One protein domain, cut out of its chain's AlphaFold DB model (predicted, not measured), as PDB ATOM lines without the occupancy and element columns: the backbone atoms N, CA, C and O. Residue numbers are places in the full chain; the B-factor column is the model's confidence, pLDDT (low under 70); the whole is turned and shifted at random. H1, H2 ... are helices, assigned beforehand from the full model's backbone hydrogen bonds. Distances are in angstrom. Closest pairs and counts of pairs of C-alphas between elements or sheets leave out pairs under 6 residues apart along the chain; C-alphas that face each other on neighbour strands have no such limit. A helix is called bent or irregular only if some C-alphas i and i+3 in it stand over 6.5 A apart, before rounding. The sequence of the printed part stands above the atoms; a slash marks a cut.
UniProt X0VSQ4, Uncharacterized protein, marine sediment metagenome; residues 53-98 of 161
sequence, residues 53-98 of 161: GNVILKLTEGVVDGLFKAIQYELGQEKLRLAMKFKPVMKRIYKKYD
ATOM      1  N   GLY A  53     101.284 132.846  91.059       92.81
ATOM      2  CA  GLY A  53     101.090 134.232  91.485       92.81
ATOM      3  C   GLY A  53     101.755 134.533  92.826       92.81
ATOM      4  O   GLY A  53     102.464 135.526  92.951       92.81
ATOM      5  N   ASN A  54     101.617 133.641  93.809       91.50
ATOM      6  CA  ASN A  54     102.258 133.807  95.114       91.50
ATOM      7  C   ASN A  54     103.794 133.756  95.025       91.50
ATOM      8  O   ASN A  54     104.474 134.546  95.679       91.50
ATOM      9  N   VAL A  55     104.351 132.861  94.201       94.00
ATOM     10  CA  VAL A  55     105.800 132.809  93.945       94.00
ATOM     11  C   VAL A  55     106.282 134.110  93.301       94.00
ATOM     12  O   VAL A  55     107.262 134.681  93.771       94.00
ATOM     13  N   ILE A  56     105.582 134.608  92.276       92.06
ATOM     14  CA  ILE A  56     105.921 135.865  91.593       92.06
ATOM     15  C   ILE A  56     105.878 137.045  92.566       92.06
ATOM     16  O   ILE A  56     106.831 137.821  92.614       92.06
ATOM     17  N   LEU A  57     104.808 137.174  93.358       88.69
ATOM     18  CA  LEU A  57     104.654 138.261  94.327       88.69
ATOM     19  C   LEU A  57     105.799 138.261  95.343       88.69
ATOM     20  O   LEU A  57     106.509 139.257  95.465       88.69
ATOM     21  N   LYS A  58     106.053 137.124  96.002       88.56
ATOM     22  CA  LYS A  58     107.111 137.021  97.019       88.56
ATOM     23  C   LYS A  58     108.516 137.182  96.448       88.56
ATOM     24  O   LYS A  58     109.371 137.788  97.088       88.56
ATOM     25  N   LEU A  59     108.767 136.657  95.247       91.88
ATOM     26  CA  LEU A  59     110.038 136.862  94.556       91.88
ATOM     27  C   LEU A  59     110.250 138.349  94.258       91.88
ATOM     28  O   LEU A  59     111.323 138.877  94.532       91.88
ATOM     29  N   THR A  60     109.220 139.027  93.750       89.12
ATOM     30  CA  THR A  60     109.260 140.463  93.448       89.12
ATOM     31  C   THR A  60     109.537 141.277  94.707       89.12
ATOM     32  O   THR A  60     110.433 142.116  94.703       89.12
ATOM     33  N   GLU A  61     108.834 140.994  95.806       84.19
ATOM     34  CA  GLU A  61     109.071 141.632  97.104       84.19
ATOM     35  C   GLU A  61     110.519 141.437  97.579       84.19
ATOM     36  O   GLU A  61     111.180 142.406  97.958       84.19
ATOM     37  N   GLY A  62     111.039 140.207  97.505       88.62
ATOM     38  CA  GLY A  62     112.406 139.887  97.913       88.62
ATOM     39  C   GLY A  62     113.474 140.566  97.050       88.62
ATOM     40  O   GLY A  62     114.441 141.111  97.583       88.62
ATOM     41  N   VAL A  63     113.289 140.583  95.727       90.62
ATOM     42  CA  VAL A  63     114.199 141.256  94.784       90.62
ATOM     43  C   VAL A  63     114.199 142.764  95.017       90.62
ATOM     44  O   VAL A  63     115.270 143.368  95.077       90.62
ATOM     45  N   VAL A  64     113.025 143.378  95.186       86.38
ATOM     46  CA  VAL A  64     112.899 144.819  95.440       86.38
ATOM     47  C   VAL A  64     113.563 145.198  96.766       86.38
ATOM     48  O   VAL A  64     114.365 146.133  96.795       86.38
ATOM     49  N   ASP A  65     113.294 144.468  97.850       85.12
ATOM     50  CA  ASP A  65     113.918 144.720  99.157       85.12
ATOM     51  C   ASP A  65     115.447 144.542  99.112       85.12
ATOM     52  O   ASP A  65     116.193 145.400  99.593       85.12
ATOM     53  N   GLY A  66     115.930 143.475  98.465       89.94
ATOM     54  CA  GLY A  66     117.358 143.222  98.269       89.94
ATOM     55  C   GLY A  66     118.050 144.320  97.459       89.94
ATOM     56  O   GLY A  66     119.102 144.817  97.867       89.94
ATOM     57  N   LEU A  67     117.434 144.760  96.358       89.31
ATOM     58  CA  LEU A  67     117.949 145.844  95.523       89.31
ATOM     59  C   LEU A  67     118.040 147.157  96.307       89.31
ATOM     60  O   LEU A  67     119.066 147.835  96.258       89.31
ATOM     61  N   PHE A  68     117.006 147.513  97.073       85.94
ATOM     62  CA  PHE A  68     117.041 148.724  97.893       85.94
ATOM     63  C   PHE A  68     118.123 148.669  98.969       85.94
ATOM     64  O   PHE A  68     118.803 149.674  99.184       85.94
ATOM     65  N   LYS A  69     118.314 147.519  99.623       87.75
ATOM     66  CA  LYS A  69     119.397 147.323 100.596       87.75
ATOM     67  C   LYS A  69     120.771 147.476  99.951       87.75
ATOM     68  O   LYS A  69     121.608 148.184 100.503       87.75
ATOM     69  N   ALA A  70     120.981 146.882  98.776       90.00
ATOM     70  CA  ALA A  70     122.230 147.015  98.030       90.00
ATOM     71  C   ALA A  70     122.513 148.481  97.671       90.00
ATOM     72  O   ALA A  70     123.591 148.992  97.957       90.00
ATOM     73  N   ILE A  71     121.519 149.208  97.148       87.06
ATOM     74  CA  ILE A  71     121.706 150.624  96.814       87.06
ATOM     75  C   ILE A  71     121.973 151.468  98.070       87.06
ATOM     76  O   ILE A  71     122.797 152.378  98.041       87.06
ATOM     77  N   GLN A  72     121.288 151.191  99.183       84.31
ATOM     78  CA  GLN A  72     121.539 151.884 100.451       84.31
ATOM     79  C   GLN A  72     122.953 151.631 100.977       84.31
ATOM     80  O   GLN A  72     123.566 152.560 101.503       84.31
ATOM     81  N   TYR A  73     123.462 150.408 100.825       88.06
ATOM     82  CA  TYR A  73     124.823 150.047 101.201       88.06
ATOM     83  C   TYR A  73     125.854 150.829 100.377       88.06
ATOM     84  O   TYR A  73     126.681 151.525 100.964       88.06
ATOM     85  N   GLU A  74     125.743 150.807  99.045       88.44
ATOM     86  CA  GLU A  74     126.652 151.529  98.141       88.44
ATOM     87  C   GLU A  74     126.611 153.048  98.372       88.44
ATOM     88  O   GLU A  74     127.643 153.701  98.510       88.44
ATOM     89  N   LEU A  75     125.414 153.631  98.532       84.94
ATOM     90  CA  LEU A  75     125.268 155.052  98.871       84.94
ATOM     91  C   LEU A  75     125.893 155.412 100.226       84.94
ATOM     92  O   LEU A  75     126.248 156.571 100.434       84.94
ATOM     93  N   GLY A  76     125.991 154.457 101.152       82.44
ATOM     94  CA  GLY A  76     126.650 154.641 102.442       82.44
ATOM     95  C   GLY A  76     128.176 154.687 102.349       82.44
ATOM     96  O   GLY A  76     128.798 155.307 103.209       82.44
ATOM     97  N   GLN A  77     128.766 154.077 101.315       86.75
ATOM     98  CA  GLN A  77     130.212 154.119 101.053       86.75
ATOM     99  C   GLN A  77     130.649 155.409 100.339       86.75
ATOM    100  O   GLN A  77     131.826 155.767 100.338       86.75
ATOM    101  N   GLU A  78     129.701 156.133  99.745       84.81
ATOM    102  CA  GLU A  78     129.944 157.373  99.016       84.81
ATOM    103  C   GLU A  78     130.113 158.605  99.920       84.81
ATOM    104  O   GLU A  78     129.742 158.636 101.096       84.81
ATOM    105  N   LYS A  79     130.628 159.703  99.348       82.88
ATOM    106  CA  LYS A  79     130.749 160.981 100.074       82.88
ATOM    107  C   LYS A  79     129.381 161.420 100.615       82.88
ATOM    108  O   LYS A  79     128.421 161.554  99.854       82.88
ATOM    109  N   LEU A  80     129.322 161.797 101.898       80.38
ATOM    110  CA  LEU A  80     128.092 162.186 102.614       80.38
ATOM    111  C   LEU A  80     127.204 163.184 101.839       80.38
ATOM    112  O   LEU A  80     125.978 163.086 101.840       80.38
ATOM    113  N   ARG A  81     127.819 164.139 101.129       80.44
ATOM    114  CA  ARG A  81     127.108 165.150 100.327       80.44
ATOM    115  C   ARG A  81     126.367 164.556  99.119       80.44
ATOM    116  O   ARG A  81     125.313 165.073  98.755       80.44
ATOM    117  N   LEU A  82     126.903 163.502  98.503       79.56
ATOM    118  CA  LEU A  82     126.276 162.798  97.383       79.56
ATOM    119  C   LEU A  82     125.147 161.893  97.890       79.56
ATOM    120  O   LEU A  82     124.020 161.992  97.405       79.56
ATOM    121  N   ALA A  83     125.404 161.136  98.959       79.75
ATOM    122  CA  ALA A  83     124.408 160.295  99.621       79.75
ATOM    123  C   ALA A  83     123.155 161.092 100.047       79.75
ATOM    124  O   ALA A  83     122.019 160.688  99.778       79.75
ATOM    125  N   MET A  84     123.338 162.283 100.635       81.94
ATOM    126  CA  MET A  84     122.218 163.141 101.043       81.94
ATOM    127  C   MET A  84     121.386 163.673  99.867       81.94
ATOM    128  O   MET A  84     120.169 163.802 100.007       81.94
ATOM    129  N   LYS A  85     121.995 163.937  98.702       86.75
ATOM    130  CA  LYS A  85     121.259 164.360  97.495       86.75
ATOM    131  C   LYS A  85     120.409 163.234  96.904       86.75
ATOM    132  O   LYS A  85     119.308 163.496  96.425       86.75
ATOM    133  N   PHE A  86     120.891 161.993  96.959       83.75
ATOM    134  CA  PHE A  86     120.189 160.830  96.404       83.75
ATOM    135  C   PHE A  86     119.096 160.273  97.325       83.75
ATOM    136  O   PHE A  86     118.092 159.745  96.842       83.75
ATOM    137  N   LYS A  87     119.216 160.458  98.643       82.50
ATOM    138  CA  LYS A  87     118.224 160.021  99.642       82.50
ATOM    139  C   LYS A  87     116.758 160.384  99.317       82.50
ATOM    140  O   LYS A  87     115.910 159.491  99.391       82.50
ATOM    141  N   PRO A  88     116.394 161.632  98.949       85.50
ATOM    142  CA  PRO A  88     115.008 161.965  98.608       85.50
ATOM    143  C   PRO A  88     114.519 161.278  97.327       85.50
ATOM    144  O   PRO A  88     113.343 160.929  97.249       85.50
ATOM    145  N   VAL A  89     115.398 161.056  96.341       85.94
ATOM    146  CA  VAL A  89     115.064 160.301  95.122       85.94
ATOM    147  C   VAL A  89     114.742 158.857  95.496       85.94
ATOM    148  O   VAL A  89     113.664 158.369  95.167       85.94
ATOM    149  N   MET A  90     115.618 158.227  96.283       81.81
ATOM    150  CA  MET A  90     115.445 156.857  96.761       81.81
ATOM    151  C   MET A  90     114.131 156.680  97.527       81.81
ATOM    152  O   MET A  90     113.375 155.749  97.269       81.81
ATOM    153  N   LYS A  91     113.802 157.628  98.413       82.56
ATOM    154  CA  LYS A  91     112.553 157.607  99.184       82.56
ATOM    155  C   LYS A  91     111.309 157.694  98.294       82.56
ATOM    156  O   LYS A  91     110.308 157.048  98.595       82.56
ATOM    157  N   ARG A  92     111.349 158.473  97.203       83.69
ATOM    158  CA  ARG A  92     110.234 158.549  96.241       83.69
ATOM    159  C   ARG A  92     110.059 157.252  95.463       83.69
ATOM    160  O   ARG A  92     108.921 156.845  95.264       83.69
ATOM    161  N   ILE A  93     111.156 156.616  95.046       82.31
ATOM    162  CA  ILE A  93     111.103 155.318  94.362       82.31
ATOM    163  C   ILE A  93     110.543 154.275  95.329       82.31
ATOM    164  O   ILE A  93     109.539 153.655  95.011       82.31
ATOM    165  N   TYR A  94     111.091 154.175  96.544       79.44
ATOM    166  CA  TYR A  94     110.608 153.242  97.566       79.44
ATOM    167  C   TYR A  94     109.109 153.394  97.835       79.44
ATOM    168  O   TYR A  94     108.392 152.403  97.876       79.44
ATOM    169  N   LYS A  95     108.606 154.634  97.928       77.50
ATOM    170  CA  LYS A  95     107.174 154.882  98.133       77.50
ATOM    171  C   LYS A  95     106.298 154.309  97.007       77.50
ATOM    172  O   LYS A  95     105.201 153.853  97.297       77.50
ATOM    173  N   LYS A  96     106.758 154.302  95.749       75.31
ATOM    174  CA  LYS A  96     105.992 153.717  94.629       75.31
ATOM    175  C   LYS A  96     105.846 152.196  94.734       75.31
ATOM    176  O   LYS A  96     104.875 151.659  94.215       75.31
ATOM    177  N   TYR A  97     106.788 151.533  95.403       72.38
ATOM    178  CA  TYR A  97     106.798 150.083  95.612       72.38
ATOM    179  C   TYR A  97     106.351 149.684  97.034       72.38
ATOM    180  O   TYR A  97     106.411 148.509  97.390       72.38
ATOM    181  N   ASP A  98     105.899 150.637  97.862       70.69
ATOM    182  CA  ASP A  98     105.397 150.364  99.213       70.69
ATOM    183  C   ASP A  98     103.945 149.863  99.145       70.69
ATOM    184  O   ASP A  98     103.000 150.642  99.002       70.69
TER     185      ASP A  98
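AT A GLANCE: This is residues 53 to 98 of the 161 residues of an uncharacterized protein of marine sediment metagenome (UniProt X0VSQ4). A loosely closed helical hairpin: the long helix H1 makes the length of a rod, and the shorter H2 folds back beside it after a tight turn. Residues 53 to 60 of H1 stick out beyond H2. The printed part has 46 residues with two named helices, H1 then H2, and no named strand; its class is all helix. It is loose, with a radius of gyration of the C-alphas of 12.7 A and spans of 41 by 19 by 7 A.

IN THESE COORDINATES: H1, residues 53 to 77, begins at C-alpha 53 (101.090, 134.232, 91.485) and is 36.5 A long. H2, residues 80 to 96, is 25.0 A long and ends at C-alpha 96 (105.992, 153.717, 94.629). H2 has a kink of 33 degrees near residue 88 and is only just irregular: C-alphas 85 and 88 are 6.8 A apart.

HOW THE PARTS SIT: H1, with residues 68 to 76 alone, touches H2; their closest C-alphas, of Leu 75 and Ala 83, are 5.4 A apart. They run opposite ways at a shallow tilt of 14 degrees. Every O i to N i+4 pair is within hydrogen-bond range in H1, and 10 of 13 in H2.

THE WHOLE: The C-alphas farthest apart, of Gly 53 and Arg 81, are 41.4 A apart. The printed part has no cut, its one link is tight, and no printed residue is under 70 in pLDDT.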